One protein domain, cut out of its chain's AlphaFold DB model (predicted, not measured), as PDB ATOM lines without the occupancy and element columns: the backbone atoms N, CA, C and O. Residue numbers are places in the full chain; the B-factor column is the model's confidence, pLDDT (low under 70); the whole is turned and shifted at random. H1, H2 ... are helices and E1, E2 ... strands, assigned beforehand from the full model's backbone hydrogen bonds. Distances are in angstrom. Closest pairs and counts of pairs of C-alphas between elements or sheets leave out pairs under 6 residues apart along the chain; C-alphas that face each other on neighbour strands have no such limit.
ATOM      1  N   HIS A  15     -19.003 -18.843   0.196       56.00
ATOM      2  CA  HIS A  15     -19.594 -17.622   0.739       56.00
ATOM      3  C   HIS A  15     -19.999 -16.588  -0.320       56.00
ATOM      4  O   HIS A  15     -21.018 -15.938  -0.125       56.00
ATOM      5  N   THR A  16     -19.272 -16.445  -1.438       64.69
ATOM      6  CA  THR A  16     -19.649 -15.430  -2.438       64.69
ATOM      7  C   THR A  16     -20.856 -15.873  -3.252       64.69
ATOM      8  O   THR A  16     -21.664 -15.033  -3.612       64.69
ATOM      9  N   TYR A  17     -21.006 -17.174  -3.531       72.81
ATOM     10  CA  TYR A  17     -22.151 -17.660  -4.304       72.81
ATOM     11  C   TYR A  17     -23.460 -17.577  -3.518       72.81
ATOM     12  O   TYR A  17     -24.469 -17.135  -4.062       72.81
ATOM     13  N   ALA A  18     -23.435 -17.925  -2.229       71.81
ATOM     14  CA  ALA A  18     -24.594 -17.757  -1.357       71.81
ATOM     15  C   ALA A  18     -25.020 -16.280  -1.259       71.81
ATOM     16  O   ALA A  18     -26.197 -15.977  -1.434       71.81
ATOM     17  N   GLU A  19     -24.058 -15.365  -1.084       77.12
ATOM     18  CA  GLU A  19     -24.306 -13.918  -1.081       77.12
ATOM     19  C   GLU A  19     -24.891 -13.437  -2.420       77.12
ATOM     20  O   GLU A  19     -25.854 -12.675  -2.442       77.12
ATOM     21  N   THR A  20     -24.380 -13.926  -3.557       85.12
ATOM     22  CA  THR A  20     -24.948 -13.576  -4.870       85.12
ATOM     23  C   THR A  20     -26.360 -14.118  -5.071       85.12
ATOM     24  O   THR A  20     -27.197 -13.408  -5.621       85.12
ATOM     25  N   THR A  21     -26.659 -15.336  -4.609       90.94
ATOM     26  CA  THR A  21     -28.010 -15.907  -4.699       90.94
ATOM     27  C   THR A  21     -28.996 -15.123  -3.837       90.94
ATOM     28  O   THR A  21     -30.087 -14.817  -4.308       90.94
ATOM     29  N   GLU A  22     -28.616 -14.749  -2.612       92.00
ATOM     30  CA  GLU A  22     -29.449 -13.916  -1.733       92.00
ATOM     31  C   GLU A  22     -29.725 -12.543  -2.360       92.00
ATOM     32  O   GLU A  22     -30.874 -12.107  -2.391       92.00
ATOM     33  N   ASN A  23     -28.710 -11.908  -2.957       92.75
ATOM     34  CA  ASN A  23     -28.876 -10.635  -3.662       92.75
ATOM     35  C   ASN A  23     -29.823 -10.745  -4.869       92.75
ATOM     36  O   ASN A  23     -30.668  -9.873  -5.059       92.75
ATOM     37  N   ILE A  24     -29.719 -11.812  -5.669       94.69
ATOM     38  CA  ILE A  24     -30.622 -12.054  -6.809       94.69
ATOM     39  C   ILE A  24     -32.051 -12.297  -6.327       94.69
ATOM     40  O   ILE A  24     -32.986 -11.723  -6.881       94.69
ATOM     41  N   LEU A  25     -32.232 -13.123  -5.292       95.44
ATOM     42  CA  LEU A  25     -33.545 -13.354  -4.696       95.44
ATOM     43  C   LEU A  25     -34.148 -12.041  -4.205       95.44
ATOM     44  O   LEU A  25     -35.282 -11.737  -4.555       95.44
ATOM     45  N   GLN A  26     -33.391 -11.242  -3.452       94.69
ATOM     46  CA  GLN A  26     -33.875  -9.957  -2.957       94.69
ATOM     47  C   GLN A  26     -34.262  -9.023  -4.107       94.69
ATOM     48  O   GLN A  26     -35.332  -8.430  -4.058       94.69
ATOM     49  N   PHE A  27     -33.455  -8.959  -5.169       94.25
ATOM     50  CA  PHE A  27     -33.753  -8.145  -6.346       94.25
ATOM     51  C   PHE A  27     -35.066  -8.559  -7.032       94.25
ATOM     52  O   PHE A  27     -35.887  -7.704  -7.350       94.25
ATOM     53  N   ILE A  28     -35.307  -9.866  -7.196       95.62
ATOM     54  CA  ILE A  28     -36.567 -10.388  -7.752       95.62
ATOM     55  C   ILE A  28     -37.751 -10.067  -6.824       95.62
ATOM     56  O   ILE A  28     -38.824  -9.681  -7.281       95.62
ATOM     57  N   LEU A  29     -37.586 -10.224  -5.507       95.69
ATOM     58  CA  LEU A  29     -38.656  -9.953  -4.540       95.69
ATOM     59  C   LEU A  29     -38.986  -8.465  -4.423       95.69
ATOM     60  O   LEU A  29     -40.155  -8.122  -4.241       95.69
ATOM     61  N   ASP A  30     -37.990  -7.595  -4.553       95.31
ATOM     62  CA  ASP A  30     -38.174  -6.146  -4.579       95.31
ATOM     63  C   ASP A  30     -38.978  -5.708  -5.812       95.31
ATOM     64  O   ASP A  30     -39.816  -4.810  -5.707       95.31
ATOM     65  N   ASP A  31     -38.794  -6.377  -6.952       95.00
ATOM     66  CA  ASP A  31     -39.588  -6.139  -8.159       95.00
ATOM     67  C   ASP A  31     -41.066  -6.519  -7.953       95.00
ATOM     68  O   ASP A  31     -41.952  -5.670  -8.083       95.00
ATOM     69  N   TYR A  32     -41.348  -7.734  -7.464       95.50
ATOM     70  CA  TYR A  32     -42.717  -8.135  -7.096       95.50
ATOM     71  C   TYR A  32     -43.343  -7.214  -6.040       95.50
ATOM     72  O   TYR A  32     -44.551  -6.950  -6.050       95.50
ATOM     73  N   GLN A  33     -42.537  -6.719  -5.101       95.25
ATOM     74  CA  GLN A  33     -42.974  -5.755  -4.102       95.25
ATOM     75  C   GLN A  33     -43.361  -4.418  -4.747       95.25
ATOM     76  O   GLN A  33     -44.392  -3.846  -4.380       95.25
ATOM     77  N   ALA A  34     -42.583  -3.925  -5.711       93.81
ATOM     78  CA  ALA A  34     -42.898  -2.711  -6.457       93.81
ATOM     79  C   ALA A  34     -44.188  -2.869  -7.277       93.81
ATOM     80  O   ALA A  34     -45.053  -1.988  -7.234       93.81
ATOM     81  N   GLU A  35     -44.376  -4.011  -7.945       93.12
ATOM     82  CA  GLU A  35     -45.609  -4.321  -8.676       93.12
ATOM     83  C   GLU A  35     -46.832  -4.390  -7.748       93.12
ATOM     84  O   GLU A  35     -47.888  -3.835  -8.060       93.12
ATOM     85  N   CYS A  36     -46.695  -5.009  -6.571       92.62
ATOM     86  CA  CYS A  36     -47.751  -5.053  -5.554       92.62
ATOM     87  C   CYS A  36     -48.171  -3.647  -5.097       92.62
ATOM     88  O   CYS A  36     -49.368  -3.354  -5.014       92.62
ATOM     89  N   LEU A  37     -47.202  -2.765  -4.827       91.38
ATOM     90  CA  LEU A  37     -47.469  -1.377  -4.438       91.38
ATOM     91  C   LEU A  37     -48.201  -0.613  -5.546       91.38
ATOM     92  O   LEU A  37     -49.178   0.087  -5.264       91.38
ATOM     93  N   ALA A  38     -47.772  -0.783  -6.799       89.69
ATOM     94  CA  ALA A  38     -48.411  -0.156  -7.950       89.69
ATOM     95  C   ALA A  38     -49.867  -0.627  -8.124       89.69
ATOM     96  O   ALA A  38     -50.772   0.199  -8.259       89.69
ATOM     97  N   ALA A  39     -50.114  -1.939  -8.038       87.25
ATOM     98  CA  ALA A  39     -51.451  -2.520  -8.163       87.25
ATOM     99  C   ALA A  39     -52.401  -2.061  -7.044       87.25
ATOM    100  O   ALA A  39     -53.576  -1.777  -7.291       87.25
ATOM    101  N   GLN A  40     -51.908  -1.945  -5.807       82.81
ATOM    102  CA  GLN A  40     -52.720  -1.422  -4.709       82.81
ATOM    103  C   GLN A  40     -53.109   0.039  -4.913       82.81
ATOM    104  O   GLN A  40     -54.281   0.379  -4.733       82.81
ATOM    105  N   GLN A  41     -52.162   0.881  -5.335       81.75
ATOM    106  CA  GLN A  41     -52.422   2.293  -5.601       81.75
ATOM    107  C   GLN A  41     -53.489   2.488  -6.689       81.75
ATOM    108  O   GLN A  41     -54.337   3.371  -6.567       81.75
ATOM    109  N   GLU A  42     -53.485   1.646  -7.727       78.50
ATOM    110  CA  GLU A  42     -54.528   1.648  -8.757       78.50
ATOM    111  C   GLU A  42     -55.889   1.200  -8.197       78.50
ATOM    112  O   GLU A  42     -56.919   1.810  -8.490       78.50
ATOM    113  N   SER A  43     -55.902   0.167  -7.347       70.44
ATOM    114  CA  SER A  43     -57.136  -0.423  -6.809       70.44
ATOM    115  C   SER A  43     -57.871   0.447  -5.778       70.44
ATOM    116  O   SER A  43     -59.097   0.379  -5.686       70.44
ATOM    117  N   MET A  44     -57.153   1.266  -5.000       62.22
ATOM    118  CA  MET A  44     -57.736   2.011  -3.874       62.22
ATOM    119  C   MET A  44     -58.377   3.347  -4.273       62.22
ATOM    120  O   MET A  44     -59.107   3.933  -3.474       62.22
ATOM    121  N   GLY A  45     -58.170   3.840  -5.499       59.59
ATOM    122  CA  GLY A  45     -58.543   5.216  -5.844       59.59
ATOM    123  C   GLY A  45     -57.820   6.246  -4.956       59.59
ATOM    124  O   GLY A  45     -56.960   5.902  -4.151       59.59
ATOM    125  N   VAL A  46     -58.132   7.539  -5.111       52.31
ATOM    126  CA  VAL A  46     -57.485   8.616  -4.335       52.31
ATOM    127  C   VAL A  46     -57.944   8.553  -2.873       52.31
ATOM    128  O   VAL A  46     -58.864   9.265  -2.477       52.31
ATOM    129  N   VAL A  47     -57.312   7.706  -2.065       53.41
ATOM    130  CA  VAL A  47     -57.393   7.778  -0.606       53.41
ATOM    131  C   VAL A  47     -56.005   8.124  -0.094       53.41
ATOM    132  O   VAL A  47     -55.010   7.460  -0.373       53.41
ATOM    133  N   SER A  48     -55.950   9.266   0.575       57.31
ATOM    134  CA  SER A  48     -54.783   9.796   1.249       57.31
ATOM    135  C   SER A  48     -54.370   8.871   2.388       57.31
ATOM    136  O   SER A  48     -55.103   8.797   3.364       57.31
ATOM    137  N   GLU A  49     -53.206   8.235   2.280       54.06
ATOM    138  CA  GLU A  49     -52.153   8.252   3.306       54.06
ATOM    139  C   GLU A  49     -50.969   7.397   2.839       54.06
ATOM    140  O   GLU A  49     -51.022   6.174   2.771       54.06
ATOM    141  N   ALA A  50     -49.854   8.060   2.523       53.00
ATOM    142  CA  ALA A  50     -48.591   7.412   2.173       53.00
ATOM    143  C   ALA A  50     -48.051   6.482   3.287       53.00
ATOM    144  O   ALA A  50     -47.163   5.672   3.033       53.00
ATOM    145  N   GLU A  51     -48.589   6.583   4.508       51.09
ATOM    146  CA  GLU A  51     -48.240   5.722   5.638       51.09
ATOM    147  C   GLU A  51     -48.796   4.291   5.485       51.09
ATOM    148  O   GLU A  51     -48.096   3.348   5.859       51.09
ATOM    149  N   GLU A  52     -49.960   4.084   4.845       60.72
ATOM    150  CA  GLU A  52     -50.539   2.737   4.645       60.72
ATOM    151  C   GLU A  52     -49.755   1.901   3.622       60.72
ATOM    152  O   GLU A  52     -49.543   0.707   3.836       60.72
ATOM    153  N   LEU A  53     -49.238   2.521   2.553       61.84
ATOM    154  CA  LEU A  53     -48.464   1.824   1.515       61.84
ATOM    155  C   LEU A  53     -47.110   1.310   2.029       61.84
ATOM    156  O   LEU A  53     -46.631   0.276   1.578       61.84
ATOM    157  N   SER A  54     -46.502   1.982   3.010       66.06
ATOM    158  CA  SER A  54     -45.227   1.538   3.598       66.06
ATOM    159  C   SER A  54     -45.341   0.227   4.392       66.06
ATOM    160  O   SER A  54     -44.352  -0.489   4.571       66.06
ATOM    161  N   ALA A  55     -46.552  -0.113   4.850       75.69
ATOM    162  CA  ALA A  55     -46.851  -1.360   5.548       75.69
ATOM    163  C   ALA A  55     -47.176  -2.521   4.591       75.69
ATOM    164  O   ALA A  55     -47.243  -3.676   5.021       75.69
ATOM    165  N   VAL A  56     -47.370  -2.237   3.303       84.12
ATOM    166  CA  VAL A  56     -47.693  -3.236   2.287       84.12
ATOM    167  C   VAL A  56     -46.462  -4.071   2.009       84.12
ATOM    168  O   VAL A  56     -45.469  -3.584   1.474       84.12
ATOM    169  N   LYS A  57     -46.541  -5.353   2.348       92.06
ATOM    170  CA  LYS A  57     -45.490  -6.318   2.057       92.06
ATOM    171  C   LYS A  57     -46.066  -7.521   1.349       92.06
ATOM    172  O   LYS A  57     -47.071  -8.076   1.802       92.06
ATOM    173  N   ILE A  58     -45.422  -7.928   0.261       95.19
ATOM    174  CA  ILE A  58     -45.682  -9.240  -0.314       95.19
ATOM    175  C   ILE A  58     -45.332 -10.314   0.715       95.19
ATOM    176  O   ILE A  58     -44.456 -10.151   1.565       95.19
ATOM    177  N   THR A  59     -46.049 -11.424   0.645       95.38
ATOM    178  CA  THR A  59     -45.777 -12.611   1.454       95.38
ATOM    179  C   THR A  59     -45.530 -13.786   0.530       95.38
ATOM    180  O   THR A  59     -46.185 -13.903  -0.505       95.38
ATOM    181  N   LEU A  60     -44.589 -14.646   0.899       95.00
ATOM    182  CA  LEU A  60     -44.317 -15.895   0.203       95.00
ATOM    183  C   LEU A  60     -44.629 -17.068   1.116       95.00
ATOM    184  O   LEU A  60     -44.470 -16.983   2.334       95.00
ATOM    185  N   ASP A  61     -45.072 -18.160   0.506       93.81
ATOM    186  CA  ASP A  61     -45.148 -19.438   1.193       93.81
ATOM    187  C   ASP A  61     -43.727 -19.941   1.489       93.81
ATOM    188  O   ASP A  61     -42.824 -19.764   0.671       93.81
ATOM    189  N   GLU A  62     -43.516 -20.591   2.633       91.62
ATOM    190  CA  GLU A  62     -42.189 -21.110   3.002       91.62
ATOM    191  C   GLU A  62     -41.662 -22.127   1.980       91.62
ATOM    192  O   GLU A  62     -40.457 -22.266   1.804       91.62
ATOM    193  N   SER A  63     -42.554 -22.805   1.249       94.50
ATOM    194  CA  SER A  63     -42.166 -23.728   0.187       94.50
ATOM    195  C   SER A  63     -41.830 -23.040  -1.140       94.50
ATOM    196  O   SER A  63     -41.475 -23.735  -2.095       94.50
ATOM    197  N   SER A  64     -41.971 -21.716  -1.266       96.62
ATOM    198  CA  SER A  64     -41.666 -20.997  -2.511       96.62
ATOM    199  C   SER A  64     -40.177 -20.962  -2.824       96.62
ATOM    200  O   SER A  64     -39.843 -20.890  -4.001       96.62
ATOM    201  N   ILE A  65     -39.303 -21.045  -1.818       97.88
ATOM    202  CA  ILE A  65     -37.849 -21.080  -2.005       97.88
ATOM    203  C   ILE A  65     -37.321 -22.433  -1.537       97.88
ATOM    204  O   ILE A  65     -37.564 -22.841  -0.404       97.88
ATOM    205  N   TYR A  66     -36.634 -23.156  -2.413       98.12
ATOM    206  CA  TYR A  66     -36.125 -24.500  -2.132       98.12
ATOM    207  C   TYR A  66     -34.943 -24.826  -3.040       98.12
ATOM    208  O   TYR A  66     -34.778 -24.206  -4.085       98.12
ATOM    209  N   ASN A  67     -34.138 -25.816  -2.661       98.19
ATOM    210  CA  ASN A  67     -33.050 -26.298  -3.504       98.19
ATOM    211  C   ASN A  67     -33.473 -27.539  -4.299       98.19
ATOM    212  O   ASN A  67     -34.302 -28.331  -3.841       98.19
ATOM    213  N   ILE A  68     -32.891 -27.702  -5.485       98.25
ATOM    214  CA  ILE A  68     -32.971 -28.920  -6.294       98.25
ATOM    215  C   ILE A  68     -31.567 -29.359  -6.704       98.25
ATOM    216  O   ILE A  68     -30.739 -28.521  -7.058       98.25
ATOM    217  N   ASP A  69     -31.316 -30.665  -6.723       97.88
ATOM    218  CA  ASP A  69     -30.103 -31.210  -7.337       97.88
ATOM    219  C   ASP A  69     -30.114 -30.953  -8.848       97.88
ATOM    220  O   ASP A  69     -31.123 -31.179  -9.516       97.88
ATOM    221  N   ILE A  70     -28.994 -30.519  -9.411       97.69
ATOM    222  CA  ILE A  70     -28.841 -30.322 -10.862       97.69
ATOM    223  C   ILE A  70     -27.746 -31.201 -11.466       97.69
ATOM    224  O   ILE A  70     -27.649 -31.307 -12.689       97.69
ATOM    225  N   THR A  71     -26.964 -31.881 -10.628       96.94
ATOM    226  CA  THR A  71     -25.979 -32.893 -11.019       96.94
ATOM    227  C   THR A  71     -25.983 -34.057 -10.028       96.94
ATOM    228  O   THR A  71     -26.436 -33.926  -8.892       96.94
ATOM    229  N   ALA A  72     -25.456 -35.210 -10.444       94.81
ATOM    230  CA  ALA A  72     -25.374 -36.391  -9.583       94.81
ATOM    231  C   ALA A  72     -24.313 -36.279  -8.473       94.81
ATOM    232  O   ALA A  72     -24.406 -36.965  -7.459       94.81
ATOM    233  N   ASP A  73     -23.315 -35.406  -8.637       93.38
ATOM    234  CA  ASP A  73     -22.274 -35.143  -7.638       93.38
ATOM    235  C   ASP A  73     -22.697 -34.119  -6.567       93.38
ATOM    236  O   ASP A  73     -21.882 -33.743  -5.724       93.38
ATOM    237  N   GLY A  74     -23.976 -33.718  -6.550       91.81
ATOM    238  CA  GLY A  74     -24.565 -32.912  -5.479       91.81
ATOM    239  C   GLY A  74     -24.462 -31.404  -5.682       91.81
ATOM    240  O   GLY A  74     -24.523 -30.653  -4.709       91.81
ATOM    241  N   LYS A  75     -24.289 -30.927  -6.923       95.75
ATOM    242  CA  LYS A  75     -24.495 -29.506  -7.214       95.75
ATOM    243  C   LYS A  75     -25.985 -29.202  -7.135       95.75
ATOM    244  O   LYS A  75     -26.789 -29.877  -7.776       95.75
ATOM    245  N   GLU A  76     -26.326 -28.147  -6.409       97.44
ATOM    246  CA  GLU A  76     -27.701 -27.683  -6.239       97.44
ATOM    247  C   GLU A  76     -27.953 -26.369  -6.990       97.44
ATOM    248  O   GLU A  76     -27.045 -25.563  -7.211       97.44
ATOM    249  N   ALA A  77     -29.215 -26.141  -7.339       97.88
ATOM    250  CA  ALA A  77     -29.757 -24.842  -7.709       97.88
ATOM    251  C   ALA A  77     -30.757 -24.382  -6.648       97.88
ATOM    252  O   ALA A  77     -31.540 -25.194  -6.152       97.88
ATOM    253  N   THR A  78     -30.800 -23.082  -6.369       98.31
ATOM    254  CA  THR A  78     -31.878 -22.488  -5.570       98.31
ATOM    255  C   THR A  78     -33.018 -22.083  -6.490       98.31
ATOM    256  O   THR A  78     -32.818 -21.366  -7.466       98.31
ATOM    257  N   VAL A  79     -34.228 -22.528  -6.182       98.50
ATOM    258  CA  VAL A  79     -35.442 -22.235  -6.939       98.50
ATOM    259  C   VAL A  79     -36.320 -21.277  -6.150       98.50
ATOM    260  O   VAL A  79     -36.633 -21.548  -4.995       98.50
ATOM    261  N   LEU A  80     -36.781 -20.207  -6.794       98.25
ATOM    262  CA  LEU A  80     -37.915 -19.394  -6.362       98.25
ATOM    263  C   LEU A  80     -39.115 -19.709  -7.260       98.25
ATOM    264  O   LEU A  80     -39.140 -19.323  -8.425       98.25
ATOM    265  N   TYR A  81     -40.129 -20.377  -6.717       97.94
ATOM    266  CA  TYR A  81     -41.460 -20.461  -7.313       97.94
ATOM    267  C   TYR A  81     -42.253 -19.211  -6.926       97.94
ATOM    268  O   TYR A  81     -42.759 -19.102  -5.799       97.94
ATOM    269  N   ALA A  82     -42.325 -18.253  -7.848       96.75
ATOM    270  CA  ALA A  82     -42.777 -16.899  -7.579       96.75
ATOM    271  C   ALA A  82     -44.308 -16.805  -7.523       96.75
ATOM    272  O   ALA A  82     -44.972 -16.330  -8.438       96.75
ATOM    273  N   ASN A  83     -44.867 -17.245  -6.395       95.19
ATOM    274  CA  ASN A  83     -46.275 -17.073  -6.046       95.19
ATOM    275  C   ASN A  83     -46.446 -16.125  -4.847       95.19
ATOM    276  O   ASN A  83     -46.950 -16.549  -3.799       95.19
ATOM    277  N   PRO A  84     -45.988 -14.862  -4.940       95.44
ATOM    278  CA  PRO A  84     -46.195 -13.915  -3.866       95.44
ATOM    279  C   PRO A  84     -47.681 -13.591  -3.723       95.44
ATOM    280  O   PRO A  84     -48.446 -13.511  -4.687       95.44
ATOM    281  N   ARG A  85     -48.094 -13.364  -2.480       94.56
ATOM    282  CA  ARG A  85     -49.395 -12.800  -2.150       94.56
ATOM    283  C   ARG A  85     -49.215 -11.348  -1.744       94.56
ATOM    284  O   ARG A  85     -48.546 -11.051  -0.755       94.56
ATOM    285  N   CYS A  86     -49.887 -10.468  -2.468       92.88
ATOM    286  CA  CYS A  86     -49.986  -9.053  -2.158       92.88
ATOM    287  C   CYS A  86     -51.248  -8.790  -1.319       92.88
ATOM    288  O   CYS A  86     -52.320  -9.319  -1.644       92.88
ATOM    289  N   PRO A  87     -51.175  -8.009  -0.225       89.00
ATOM    290  CA  PRO A  87     -52.358  -7.619   0.539       89.00
ATOM    291  C   PRO A  87     -53.405  -6.958  -0.371       89.00
ATOM    292  O   PRO A  87     -53.040  -6.292  -1.330       89.00
ATOM    293  N   GLN A  88     -54.698  -7.163  -0.105       83.00
ATOM    294  CA  GLN A  88     -55.845  -6.643  -0.885       83.00
ATOM    295  C   GLN A  88     -55.955  -7.084  -2.365       83.00
ATOM    296  O   GLN A  88     -57.068  -7.190  -2.870       83.00
ATOM    297  N   ILE A  89     -54.849  -7.416  -3.036       87.50
ATOM    298  CA  ILE A  89     -54.792  -7.863  -4.436       87.50
ATOM    299  C   ILE A  89     -54.841  -9.395  -4.540       87.50
ATOM    300  O   ILE A  89     -55.469  -9.947  -5.440       87.50
ATOM    301  N   GLY A  90     -54.222 -10.106  -3.595       88.56
ATOM    302  CA  GLY A  90     -54.110 -11.565  -3.620       88.56
ATOM    303  C   GLY A  90     -52.895 -12.056  -4.415       88.56
ATOM    304  O   GLY A  90     -51.828 -11.449  -4.354       88.56
ATOM    305  N   SER A  91     -53.042 -13.189  -5.105       87.88
ATOM    306  CA  SER A  91     -51.967 -13.879  -5.842       87.88
ATOM    307  C   SER A  91     -52.084 -13.625  -7.349       87.88
ATOM    308  O   SER A  91     -52.432 -14.525  -8.110       87.88
ATOM    309  N   GLY A  92     -51.860 -12.379  -7.775       86.19
ATOM    310  CA  GLY A  92     -52.083 -11.946  -9.164       86.19
ATOM    311  C   GLY A  92     -51.059 -12.461 -10.183       86.19
ATOM    312  O   GLY A  92     -51.340 -12.462 -11.376       86.19
ATOM    313  N   TRP A  93     -49.903 -12.933  -9.720       91.81
ATOM    314  CA  TRP A  93     -48.770 -13.341 -10.561       91.81
ATOM    315  C   TRP A  93     -48.840 -14.782 -11.064       91.81
ATOM    316  O   TRP A  93     -48.004 -15.210 -11.853       91.81
ATOM    317  N   CYS A  94     -49.842 -15.538 -10.619       92.50
ATOM    318  CA  CYS A  94     -49.993 -16.944 -10.953       92.50
ATOM    319  C   CYS A  94     -51.348 -17.215 -11.595       92.50
ATOM    320  O   CYS A  94     -52.393 -16.782 -11.107       92.50
ATOM    321  N   GLY A  95     -51.335 -17.999 -12.670       89.06
ATOM    322  CA  GLY A  95     -52.536 -18.486 -13.335       89.06
ATOM    323  C   GLY A  95     -52.829 -19.951 -13.016       89.06
ATOM    324  O   GLY A  95     -52.094 -20.637 -12.309       89.06
ATOM    325  N   SER A  96     -53.882 -20.487 -13.634       88.31
ATOM    326  CA  SER A  96     -54.178 -21.930 -13.589       88.31
ATOM    327  C   SER A  96     -53.100 -22.797 -14.256       88.31
ATOM    328  O   SER A  96     -53.070 -24.007 -14.045       88.31
ATOM    329  N   SER A  97     -52.213 -22.181 -15.042       90.50
ATOM    330  CA  SER A  97     -51.056 -22.823 -15.671       90.50
ATOM    331  C   SER A  97     -49.779 -22.772 -14.826       90.50
ATOM    332  O   SER A  97     -48.743 -23.229 -15.303       90.50
ATOM    333  N   GLY A  98     -49.848 -22.237 -13.603       93.69
ATOM    334  CA  GLY A  98     -48.704 -22.064 -12.715       93.69
ATOM    335  C   GLY A  98     -48.187 -20.626 -12.677       93.69
ATOM    336  O   GLY A  98     -48.944 -19.685 -12.934       93.69
ATOM    337  N   CYS A  99     -46.919 -20.475 -12.309       95.81
ATOM    338  CA  CYS A  99     -46.245 -19.203 -12.062       95.81
ATOM    339  C   CYS A  99     -44.888 -19.168 -12.771       95.81
ATOM    340  O   CYS A  99     -44.352 -20.211 -13.168       95.81
ATOM    341  N   THR A 100     -44.267 -17.996 -12.793       96.69
ATOM    342  CA  THR A 100     -42.842 -17.885 -13.078       96.69
ATOM    343  C   THR A 100     -42.034 -18.583 -11.981       96.69
ATOM    344  O   THR A 100     -42.339 -18.511 -10.787       96.69
ATOM    345  N   SER A 101     -40.991 -19.291 -12.387       97.94
ATOM    346  CA  SER A 101     -39.979 -19.871 -11.514       97.94
ATOM    347  C   SER A 101     -38.609 -19.369 -11.925       97.94
ATOM    348  O   SER A 101     -38.279 -19.402 -13.110       97.94
ATOM    349  N   TYR A 102     -37.804 -18.986 -10.942       98.19
ATOM    350  CA  TYR A 102     -36.405 -18.617 -11.118       98.19
ATOM    351  C   TYR A 102     -35.532 -19.722 -10.539       98.19
ATOM    352  O   TYR A 102     -35.705 -20.104  -9.388       98.19
ATOM    353  N   VAL A 103     -34.614 -20.252 -11.336       98.12
ATOM    354  CA  VAL A 103     -33.630 -21.264 -10.961       98.12
ATOM    355  C   VAL A 103     -32.270 -20.585 -10.980       98.12
ATOM    356  O   VAL A 103     -31.809 -20.150 -12.030       98.12
ATOM    357  N   ILE A 104     -31.653 -20.459  -9.813       97.62
ATOM    358  CA  ILE A 104     -30.421 -19.704  -9.602       97.62
ATOM    359  C   ILE A 104     -29.282 -20.689  -9.363       97.62
ATOM    360  O   ILE A 104     -29.331 -21.499  -8.434       97.62
ATOM    361  N   VAL A 105     -28.250 -20.611 -10.200       96.12
ATOM    362  CA  VAL A 105     -27.054 -21.459 -10.126       96.12
ATOM    363  C   VAL A 105     -25.824 -20.572 -10.184       96.12
ATOM    364  O   VAL A 105     -25.661 -19.823 -11.143       96.12
ATOM    365  N   ASP A 106     -24.959 -20.649  -9.171       92.25
ATOM    366  CA  ASP A 106     -23.696 -19.897  -9.101       92.25
ATOM    367  C   ASP A 106     -23.844 -18.386  -9.413       92.25
ATOM    368  O   ASP A 106     -22.971 -17.783 -10.038       92.25
ATOM    369  N   GLY A 107     -24.958 -17.766  -9.000       90.44
ATOM    370  CA  GLY A 107     -25.243 -16.348  -9.259       90.44
ATOM    371  C   GLY A 107     -25.804 -16.032 -10.655       90.44
ATOM    372  O   GLY A 107     -25.854 -14.868 -11.044       90.44
ATOM    373  N   ILE A 108     -26.234 -17.036 -11.423       93.31
ATOM    374  CA  ILE A 108     -26.938 -16.863 -12.700       93.31
ATOM    375  C   ILE A 108     -28.397 -17.261 -12.502       93.31
ATOM    376  O   ILE A 108     -28.676 -18.376 -12.062       93.31
ATOM    377  N   SER A 109     -29.321 -16.360 -12.836       96.19
ATOM    378  CA  SER A 109     -30.760 -16.612 -12.761       96.19
ATOM    379  C   SER A 109     -31.302 -17.074 -14.111       96.19
ATOM    380  O   SER A 109     -31.119 -16.414 -15.137       96.19
ATOM    381  N   PHE A 110     -32.003 -18.203 -14.100       97.50
ATOM    382  CA  PHE A 110     -32.734 -18.733 -15.240       97.50
ATOM    383  C   PHE A 110     -34.226 -18.753 -14.932       97.50
ATOM    384  O   PHE A 110     -34.619 -19.154 -13.844       97.50
ATOM    385  N   GLN A 111     -35.076 -18.382 -15.881       96.75
ATOM    386  CA  GLN A 111     -36.522 -18.339 -15.690       96.75
ATOM    387  C   GLN A 111     -37.271 -19.343 -16.568       96.75
ATOM    388  O   GLN A 111     -36.892 -19.614 -17.711       96.75
ATOM    389  N   THR A 112     -38.373 -19.856 -16.030       96.31
ATOM    390  CA  THR A 112     -39.379 -20.650 -16.740       96.31
ATOM    391  C   THR A 112     -40.767 -20.334 -16.195       96.31
ATOM    392  O   THR A 112     -40.913 -19.967 -15.039       96.31
ATOM    393  N   GLU A 113     -41.800 -20.551 -16.998       94.88
ATOM    394  CA  GLU A 113     -43.186 -20.602 -16.516       94.88
ATOM    395  C   GLU A 113     -43.576 -22.020 -16.064       94.88
ATOM    396  O   GLU A 113     -42.823 -22.974 -16.270       94.88
ATOM    397  N   GLY A 114     -44.777 -22.203 -15.521       95.31
ATOM    398  CA  GLY A 114     -45.350 -23.523 -15.235       95.31
ATOM    399  C   GLY A 114     -45.469 -23.828 -13.748       95.31
ATOM    400  O   GLY A 114     -45.559 -22.935 -12.910       95.31
ATOM    401  N   PHE A 115     -45.530 -25.110 -13.404       96.31
ATOM    402  CA  PHE A 115     -45.552 -25.541 -12.008       96.31
ATOM    403  C   PHE A 115     -44.127 -25.698 -11.460       96.31
ATOM    404  O   PHE A 115     -43.153 -25.622 -12.204       96.31
ATOM    405  N   LYS A 116     -44.018 -25.934 -10.147       97.19
ATOM    406  CA  LYS A 116     -42.747 -26.039  -9.415       97.19
ATOM    407  C   LYS A 116     -41.747 -26.971 -10.128       97.19
ATOM    408  O   LYS A 116     -42.061 -28.158 -10.273       97.19
ATOM    409  N   PRO A 117     -40.571 -26.463 -10.548       98.12
ATOM    410  CA  PRO A 117     -39.489 -27.301 -11.042       98.12
ATOM    411  C   PRO A 117     -39.048 -28.324  -9.994       98.12
ATOM    412  O   PRO A 117     -38.979 -28.031  -8.805       98.12
ATOM    413  N   VAL A 118     -38.727 -29.531 -10.436       98.00
ATOM    414  CA  VAL A 118     -38.206 -30.598  -9.571       98.00
ATOM    415  C   VAL A 118     -37.041 -31.281 -10.259       98.00
ATOM    416  O   VAL A 118     -36.977 -31.295 -11.486       98.00
ATOM    417  N   SER A 119     -36.137 -31.881  -9.497       97.62
ATOM    418  CA  SER A 119     -35.076 -32.708 -10.059       97.62
ATOM    419  C   SER A 119     -35.367 -34.194  -9.908       97.62
ATOM    420  O   SER A 119     -36.037 -34.637  -8.971       97.62
ATOM    421  N   VAL A 120     -34.886 -34.976 -10.873       97.19
ATOM    422  CA  VAL A 120     -34.988 -36.436 -10.875       97.19
ATOM    423  C   VAL A 120     -33.662 -37.023 -11.341       97.19
ATOM    424  O   VAL A 120     -33.153 -36.658 -12.402       97.19
ATOM    425  N   ALA A 121     -33.125 -37.972 -10.573       96.38
ATOM    426  CA  ALA A 121     -32.023 -38.811 -11.027       96.38
ATOM    427  C   ALA A 121     -32.527 -39.775 -12.113       96.38
ATOM    428  O   ALA A 121     -33.429 -40.581 -11.872       96.38
ATOM    429  N   VAL A 122     -31.961 -39.685 -13.316       95.56
ATOM    430  CA  VAL A 122     -32.285 -40.578 -14.446       95.56
ATOM    431  C   VAL A 122     -31.292 -41.733 -14.571       95.56
ATOM    432  O   VAL A 122     -31.599 -42.751 -15.191       95.56
ATOM    433  N   SER A 123     -30.119 -41.600 -13.952       95.25
ATOM    434  CA  SER A 123     -29.141 -42.662 -13.712       95.25
ATOM    435  C   SER A 123     -28.286 -42.306 -12.490       95.25
ATOM    436  O   SER A 123     -28.468 -41.245 -11.899       95.25
ATOM    437  N   GLU A 124     -27.344 -43.177 -12.118       93.00
ATOM    438  CA  GLU A 124     -26.381 -42.905 -11.035       93.00
ATOM    439  C   GLU A 124     -25.532 -41.648 -11.291       93.00
ATOM    440  O   GLU A 124     -25.142 -40.981 -10.342       93.00
ATOM    441  N   ASP A 125     -25.313 -41.293 -12.561       93.75
ATOM    442  CA  ASP A 125     -24.429 -40.195 -12.975       93.75
ATOM    443  C   ASP A 125     -25.184 -39.013 -13.603       93.75
ATOM    444  O   ASP A 125     -24.571 -38.090 -14.145       93.75
ATOM    445  N   SER A 126     -26.520 -39.035 -13.609       93.50
ATOM    446  CA  SER A 126     -27.303 -38.035 -14.334       93.50
ATOM    447  C   SER A 126     -28.559 -37.618 -13.588       93.50
ATOM    448  O   SER A 126     -29.400 -38.439 -13.216       93.50
ATOM    449  N   VAL A 127     -28.698 -36.305 -13.440       97.94
ATOM    450  CA  VAL A 127     -29.875 -35.626 -12.909       97.94
ATOM    451  C   VAL A 127     -30.445 -34.737 -14.003       97.94
ATOM    452  O   VAL A 127     -29.705 -34.125 -14.777       97.94
ATOM    453  N   VAL A 128     -31.770 -34.675 -14.077       97.88
ATOM    454  CA  VAL A 128     -32.485 -33.750 -14.954       97.88
ATOM    455  C   VAL A 128     -33.436 -32.896 -14.132       97.88
ATOM    456  O   VAL A 128     -33.995 -33.360 -13.138       97.88
ATOM    457  N   VAL A 129     -33.653 -31.663 -14.576       98.44
ATOM    458  CA  VAL A 129     -34.676 -30.775 -14.026       98.44
ATOM    459  C   VAL A 129     -35.927 -30.897 -14.882       98.44
ATOM    460  O   VAL A 129     -35.884 -30.736 -16.101       98.44
ATOM    461  N   ILE A 130     -37.043 -31.193 -14.232       97.88
ATOM    462  CA  ILE A 130     -38.361 -31.347 -14.828       97.88
ATOM    463  C   ILE A 130     -39.204 -30.125 -14.477       97.88
ATOM    464  O   ILE A 130     -39.347 -29.779 -13.305       97.88
ATOM    465  N   VAL A 131     -39.826 -29.521 -15.487       97.62
ATOM    466  CA  VAL A 131     -40.797 -28.435 -15.324       97.62
ATOM    467  C   VAL A 131     -42.173 -28.943 -15.756       97.62
ATOM    468  O   VAL A 131     -42.398 -29.161 -16.953       97.62
ATOM    469  N   PRO A 132     -43.112 -29.172 -14.821       96.69
ATOM    470  CA  PRO A 132     -44.467 -29.553 -15.186       96.69
ATOM    471  C   PRO A 132     -45.206 -28.381 -15.844       96.69
ATOM    472  O   PRO A 132     -45.150 -27.239 -15.383       96.69
ATOM    473  N   ARG A 133     -45.948 -28.679 -16.908       95.75
ATOM    474  CA  ARG A 133     -46.745 -27.726 -17.685       95.75
ATOM    475  C   ARG A 133     -48.213 -28.128 -17.673       95.75
ATOM    476  O   ARG A 133     -48.539 -29.317 -17.664       95.75
ATOM    477  N   SER A 134     -49.096 -27.135 -17.721       95.12
ATOM    478  CA  SER A 134     -50.522 -27.372 -17.948       95.12
ATOM    479  C   SER A 134     -50.787 -27.779 -19.399       95.12
ATOM    480  O   SER A 134     -50.014 -27.463 -20.307       95.12
ATOM    481  N   GLY A 135     -51.922 -28.437 -19.632       92.69
ATOM    482  CA  GLY A 135     -52.272 -29.013 -20.931       92.69
ATOM    483  C   GLY A 135     -52.288 -28.012 -22.081       92.69
ATOM    484  O   GLY A 135     -52.009 -28.395 -23.211       92.69
ATOM    485  N   GLY A 136     -52.514 -26.726 -21.794       91.19
ATOM    486  CA  GLY A 136     -52.471 -25.655 -22.793       91.19
ATOM    487  C   GLY A 136     -51.108 -25.484 -23.478       91.19
ATOM    488  O   GLY A 136     -51.060 -24.992 -24.599       91.19
ATOM    489  N   ALA A 137     -50.020 -25.917 -22.836       91.06
ATOM    490  CA  ALA A 137     -48.672 -25.914 -23.407       91.06
ATOM    491  C   ALA A 137     -48.302 -27.245 -24.091       91.06
ATOM    492  O   ALA A 137     -47.246 -27.361 -24.705       91.06
ATOM    493  N   CYS A 138     -49.154 -28.263 -23.979       92.56
ATOM    494  CA  CYS A 138     -48.858 -29.613 -24.430       92.56
ATOM    495  C   CYS A 138     -49.426 -29.875 -25.829       92.56
ATOM    496  O   CYS A 138     -50.428 -29.293 -26.241       92.56
ATOM    497  N   VAL A 139     -48.839 -30.845 -26.528       93.25
ATOM    498  CA  VAL A 139     -49.389 -31.415 -27.764       93.25
ATOM    499  C   VAL A 139     -49.396 -32.932 -27.618       93.25
ATOM    500  O   VAL A 139     -48.374 -33.533 -27.291       93.25
ATOM    501  N   ASN A 140     -50.553 -33.567 -27.808       93.94
ATOM    502  CA  ASN A 140     -50.674 -35.025 -27.733       93.94
ATOM    503  C   ASN A 140     -50.336 -35.704 -29.078       93.94
ATOM    504  O   ASN A 140     -50.115 -35.047 -30.093       93.94
ATOM    505  N   THR A 141     -50.349 -37.040 -29.116       95.56
ATOM    506  CA  THR A 141     -50.032 -37.829 -30.327       95.56
ATOM    507  C   THR A 141     -50.989 -37.600 -31.501       95.56
ATOM    508  O   THR A 141     -50.667 -37.974 -32.624       95.56
ATOM    509  N   ASN A 142     -52.150 -36.986 -31.261       96.06
ATOM    510  CA  ASN A 142     -53.107 -36.604 -32.300       96.06
ATOM    511  C   ASN A 142     -52.872 -35.169 -32.810       96.06
ATOM    512  O   ASN A 142     -53.675 -34.668 -33.594       96.06
ATOM    513  N   GLY A 143     -51.821 -34.486 -32.343       94.69
ATOM    514  CA  GLY A 143     -51.532 -33.094 -32.686       94.69
ATOM    515  C   GLY A 143     -52.469 -32.082 -32.022       94.69
ATOM    516  O   GLY A 143     -52.592 -30.960 -32.503       94.69
ATOM    517  N   GLN A 144     -53.167 -32.466 -30.950       96.62
ATOM    518  CA  GLN A 144     -54.143 -31.616 -30.265       96.62
ATOM    519  C   GLN A 144     -53.570 -31.076 -28.957       96.62
ATOM    520  O   GLN A 144     -52.886 -31.809 -28.241       96.62
ATOM    521  N   THR A 145     -53.929 -29.836 -28.621       96.19
ATOM    522  CA  THR A 145     -53.675 -29.244 -27.303       96.19
ATOM    523  C   THR A 145     -54.682 -29.783 -26.280       96.19
ATOM    524  O   THR A 145     -55.889 -29.589 -26.459       96.19
ATOM    525  N   PRO A 146     -54.234 -30.494 -25.229       94.94
ATOM    526  CA  PRO A 146     -55.104 -30.967 -24.153       94.94
ATOM    527  C   PRO A 146     -55.718 -29.838 -23.307       94.94
ATOM    528  O   PRO A 146     -55.295 -28.686 -23.351       94.94
ATOM    529  N   SER A 147     -56.702 -30.182 -22.472       92.06
ATOM    530  CA  SER A 147     -57.254 -29.274 -21.458       92.06
ATOM    531  C   SER A 147     -56.252 -28.991 -20.333       92.06
ATOM    532  O   SER A 147     -55.426 -29.840 -20.011       92.06
ATOM    533  N   SER A 148     -56.352 -27.829 -19.677       90.25
ATOM    534  CA  SER A 148     -55.357 -27.355 -18.694       90.25
ATOM    535  C   SER A 148     -55.109 -28.283 -17.499       90.25
ATOM    536  O   SER A 148     -54.058 -28.194 -16.881       90.25
ATOM    537  N   ASN A 149     -56.050 -29.170 -17.166       88.38
ATOM    538  CA  ASN A 149     -55.916 -30.156 -16.086       88.38
ATOM    539  C   ASN A 149     -55.106 -31.407 -16.476       88.38
ATOM    540  O   ASN A 149     -54.906 -32.289 -15.642       88.38
ATOM    541  N   VAL A 150     -54.709 -31.529 -17.741       93.44
ATOM    542  CA  VAL A 150     -53.753 -32.537 -18.205       93.44
ATOM    543  C   VAL A 150     -52.352 -31.968 -18.036       93.44
ATOM    544  O   VAL A 150     -52.144 -30.789 -18.296       93.44
ATOM    545  N   ASN A 151     -51.392 -32.802 -17.648       90.44
ATOM    546  CA  ASN A 151     -50.007 -32.374 -17.485       90.44
ATOM    547  C   ASN A 151     -49.128 -32.942 -18.598       90.44
ATOM    548  O   ASN A 151     -49.294 -34.091 -19.014       90.44
ATOM    549  N   CYS A 152     -48.149 -32.155 -19.019       94.75
ATOM    550  CA  CYS A 152     -46.939 -32.648 -19.662       94.75
ATOM    551  C   CYS A 152     -45.725 -32.073 -18.937       94.75
ATOM    552  O   CYS A 152     -45.857 -31.280 -18.005       94.75
ATOM    553  N   TYR A 153     -44.542 -32.516 -19.337       95.19
ATOM    554  CA  TYR A 153     -43.304 -32.178 -18.661       95.19
ATOM    555  C   TYR A 153     -42.274 -31.771 -19.690       95.19
ATOM    556  O   TYR A 153     -42.086 -32.456 -20.697       95.19
ATOM    557  N   GLU A 154     -41.597 -30.675 -19.403       95.12
ATOM    558  CA  GLU A 154     -40.373 -30.311 -20.087       95.12
ATOM    559  C   GLU A 154     -39.175 -30.697 -19.231       95.12
ATOM    560  O   GLU A 154     -39.275 -30.790 -18.007       95.12
ATOM    561  N   VAL A 155     -38.047 -30.960 -19.886       96.12
ATOM    562  CA  VAL A 155     -36.841 -31.472 -19.241       96.12
ATOM    563  C   VAL A 155     -35.647 -30.652 -19.698       96.12
ATOM    564  O   VAL A 155     -35.471 -30.424 -20.899       96.12
ATOM    565  N   ALA A 156     -34.811 -30.255 -18.745       97.69
ATOM    566  CA  ALA A 156     -33.524 -29.638 -19.006       97.69
ATOM    567  C   ALA A 156     -32.416 -30.296 -18.179       97.69
ATOM    568  O   ALA A 156     -32.663 -30.883 -17.125       97.69
ATOM    569  N   VAL A 157     -31.185 -30.192 -18.664       97.25
ATOM    570  CA  VAL A 157     -29.993 -30.781 -18.045       97.25
ATOM    571  C   VAL A 157     -28.960 -29.687 -17.836       97.25
ATOM    572  O   VAL A 157     -28.706 -28.912 -18.758       97.25
ATOM    573  N   TRP A 158     -28.374 -29.613 -16.642       97.75
ATOM    574  CA  TRP A 158     -27.291 -28.673 -16.368       97.75
ATOM    575  C   TRP A 158     -26.013 -29.078 -17.106       97.75
ATOM    576  O   TRP A 158     -25.592 -30.234 -17.070       97.75
ATOM    577  N   ASP A 159     -25.384 -28.108 -17.756       96.31
ATOM    578  CA  ASP A 159     -24.074 -28.226 -18.377       96.31
ATOM    579  C   ASP A 159     -23.067 -27.432 -17.554       96.31
ATOM    580  O   ASP A 159     -23.015 -26.201 -17.615       96.31
ATOM    581  N   ASP A 160     -22.252 -28.140 -16.773       93.75
ATOM    582  CA  ASP A 160     -21.289 -27.479 -15.900       93.75
ATOM    583  C   ASP A 160     -20.136 -26.818 -16.670       93.75
ATOM    584  O   ASP A 160     -19.524 -25.884 -16.157       93.75
ATOM    585  N   TYR A 161     -19.852 -27.232 -17.906       94.50
ATOM    586  CA  TYR A 161     -18.832 -26.578 -18.722       94.50
ATOM    587  C   TYR A 161     -19.351 -25.253 -19.289       94.50
ATOM    588  O   TYR A 161     -18.678 -24.227 -19.186       94.50
ATOM    589  N   ALA A 162     -20.554 -25.267 -19.862       95.62
ATOM    590  CA  ALA A 162     -21.172 -24.087 -20.464       95.62
ATOM    591  C   ALA A 162     -21.890 -23.178 -19.447       95.62
ATOM    592  O   ALA A 162     -22.283 -22.069 -19.809       95.62
ATOM    593  N   LYS A 163     -22.051 -23.632 -18.196       95.44
ATOM    594  CA  LYS A 163     -22.767 -22.946 -17.106       95.44
ATOM    595  C   LYS A 163     -24.196 -22.554 -17.504       95.44
ATOM    596  O   LYS A 163     -24.623 -21.424 -17.284       95.44
ATOM    597  N   THR A 164     -24.923 -23.484 -18.123       96.56
ATOM    598  CA  THR A 164     -26.298 -23.265 -18.600       96.56
ATOM    599  C   THR A 164     -27.123 -24.555 -18.585       96.56
ATOM    600  O   THR A 164     -26.588 -25.644 -18.382       96.56
ATOM    601  N   PHE A 165     -28.429 -24.442 -18.825       97.06
ATOM    602  CA  PHE A 165     -29.321 -25.579 -19.033       97.06
ATOM    603  C   PHE A 165     -29.500 -25.893 -20.522       97.06
ATOM    604  O   PHE A 165     -29.829 -25.020 -21.325       97.06
ATOM    605  N   ASN A 166     -29.356 -27.168 -20.874       96.00
ATOM    606  CA  ASN A 166     -29.622 -27.705 -22.205       96.00
ATOM    607  C   ASN A 166     -30.984 -28.413 -22.240       96.00
ATOM    608  O   ASN A 166     -31.316 -29.174 -21.332       96.00
ATOM    609  N   SER A 167     -31.746 -28.234 -23.318       95.19
ATOM    610  CA  SER A 167     -33.007 -28.944 -23.575       95.19
ATOM    611  C   SER A 167     -33.129 -29.350 -25.047       95.19
ATOM    612  O   SER A 167     -32.361 -28.884 -25.890       95.19
ATOM    613  N   ILE A 168     -34.078 -30.238 -25.376       91.38
ATOM    614  CA  ILE A 168     -34.300 -30.693 -26.761       91.38
ATOM    615  C   ILE A 168     -34.527 -29.501 -27.705       91.38
ATOM    616  O   ILE A 168     -35.346 -28.622 -27.442       91.38
ATOM    617  N   GLY A 169     -33.803 -29.498 -28.829       73.62
ATOM    618  CA  GLY A 169     -33.847 -28.431 -29.824       73.62
ATOM    619  C   GLY A 169     -34.930 -28.640 -30.882       73.62
ATOM    620  O   GLY A 169     -34.710 -29.362 -31.852       73.62
ATOM    621  N   SER A 170     -36.072 -27.970 -30.718       58.16
ATOM    622  CA  SER A 170     -37.054 -27.692 -31.787       58.16
ATOM    623  C   SER A 170     -38.044 -26.567 -31.419       58.16
ATOM    624  O   SER A 170     -39.116 -26.471 -32.012       58.16
ATOM    625  N   GLY A 171     -37.701 -25.738 -30.426       76.69
ATOM    626  CA  GLY A 171     -38.540 -24.683 -29.855       76.69
ATOM    627  C   GLY A 171     -37.734 -23.778 -28.919       76.69
ATOM    628  O   GLY A 171     -36.505 -23.767 -28.982       76.69
ATOM    629  N   GLU A 172     -38.424 -23.027 -28.061       85.12
ATOM    630  CA  GLU A 172     -37.785 -22.239 -27.002       85.12
ATOM    631  C   GLU A 172     -37.119 -23.161 -25.967       85.12
ATOM    632  O   GLU A 172     -37.639 -24.249 -25.700       85.12
ATOM    633  N   PRO A 173     -35.983 -22.760 -25.371       92.50
ATOM    634  CA  PRO A 173     -35.387 -23.530 -24.292       92.50
ATOM    635  C   PRO A 173     -36.321 -23.542 -23.078       92.50
ATOM    636  O   PRO A 173     -37.034 -22.570 -22.818       92.50
ATOM    637  N   VAL A 174     -36.280 -24.639 -22.318       95.50
ATOM    638  CA  VAL A 174     -37.101 -24.815 -21.104       95.50
ATOM    639  C   VAL A 174     -36.833 -23.700 -20.098       95.50
ATOM    640  O   VAL A 174     -37.760 -23.157 -19.504       95.50
ATOM    641  N   PHE A 175     -35.560 -23.337 -19.960       96.44
ATOM    642  CA  PHE A 175     -35.093 -22.232 -19.142       96.44
ATOM    643  C   PHE A 175     -34.477 -21.156 -20.031       96.44
ATOM    644  O   PHE A 175     -33.653 -21.448 -20.899       96.44
ATOM    645  N   LYS A 176     -34.851 -19.903 -19.790       95.19
ATOM    646  CA  LYS A 176     -34.247 -18.722 -20.422       95.19
ATOM    647  C   LYS A 176     -33.395 -17.995 -19.399       95.19
ATOM    648  O   LYS A 176     -33.671 -18.101 -18.211       95.19
ATOM    649  N   LEU A 177     -32.388 -17.242 -19.834       94.06
ATOM    650  CA  LEU A 177     -31.738 -16.298 -18.924       94.06
ATOM    651  C   LEU A 177     -32.789 -15.316 -18.409       94.06
ATOM    652  O   LEU A 177     -33.639 -14.864 -19.178       94.06
ATOM    653  N   SER A 178     -32.761 -15.057 -17.109       87.38
ATOM    654  CA  SER A 178     -33.640 -14.067 -16.517       87.38
ATOM    655  C   SER A 178     -33.087 -12.670 -16.756       87.38
ATOM    656  O   SER A 178     -31.878 -12.455 -16.663       87.38
TER     657      SER A 178
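What this domain is: This is residues 15 to 178 of the 182 residues of an uncharacterized protein of Planktotalea frisia (UniProt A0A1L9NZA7). Two strongly twisted sheets of four strands stand partly face to face as a sandwich, and residues 17 to 29 of one long helix, H1, pack over the outer face of the sheet E1 E2 E3 E4. H1 runs on past that sheet, and near its far end residues 45 to 52, of which 50 to 52 belong to the small H2, stick out. The 164 printed residues hold two named helices, then eight named strands, of mixed class. Both sheets are antiparallel, in the orders E1 E2 E3 E4 and E5 E6 E7 E8. The whole is flat, 59 by 48 by 24 A, and only just compact, close to loose, with a radius of gyration of the C-alphas of 18.2 A.

How they stand to each other: Begin at E5, residues 118 to 123, E6, 126 to 134, E7, 151 to 159, and E8, 164 to 166: they form a meander, each strand the antiparallel neighbour of the one before. Look for N 120 and O 128 at 2.9 A, N 131 and O 154 at 2.9 A, and N 157 and O 166 at 2.9 A, within hydrogen-bond range. E7 pairs in staggered fashion, with E6 over 151 to 156 and with E8 over 157 to 159. The other meander is E1, residues 65 to 69, E2, 76 to 81, E3, 101 to 105, and E4, 108 to 112; here find N 66 and O 79 at 3.0 A, N 80 and O 102 at 2.8 A, and N 103 and O 110 at 2.7 A. The two sheets make a sandwich, two sheets face to face, with best planes 12 degrees apart; the closest C-alphas of E1 and E5 are those of Ile 68 and Ser 119, 5.7 A. H1, residues 15 to 44, is on the sheet E1 E2 E3 E4, two layers with the helix on one face. Its height over the sheet is 9.2 A, and it lies over E3, along the strands at 12 degrees on the local plane; their closest C-alphas are those of Thr 21 and Ile 104, 6.7 A. H2, residues 50 to 54, is close to H1 but not clearly touching, with the C-alphas of Leu 37 and Leu 53 closest at 6.8 A. Every O i to N i+4 pair of H1 is within hydrogen-bond range; H2 has 0 of 1, and 0 of 2 O i to N i+3 pairs.

Where its parts are: Find C-alpha 15 at (-19.594, -17.622, 0.739); from there H1 runs 43.1 A to C-alpha 44 at (-57.736, 2.011, -3.874). E6 spans 25.8 A and E7 26.3 A; E8 ends at C-alpha 166, (-29.622, -27.705, -22.205).

The domain as a whole: The farthest C-alphas, Ser 48 and Glu 124, are 61.1 A apart. The printed part has no cut. The links E2 to E3 and E6 to E7 are long. Look for pLDDT under 70 at residues 15 to 16, 44 to 54 and 170.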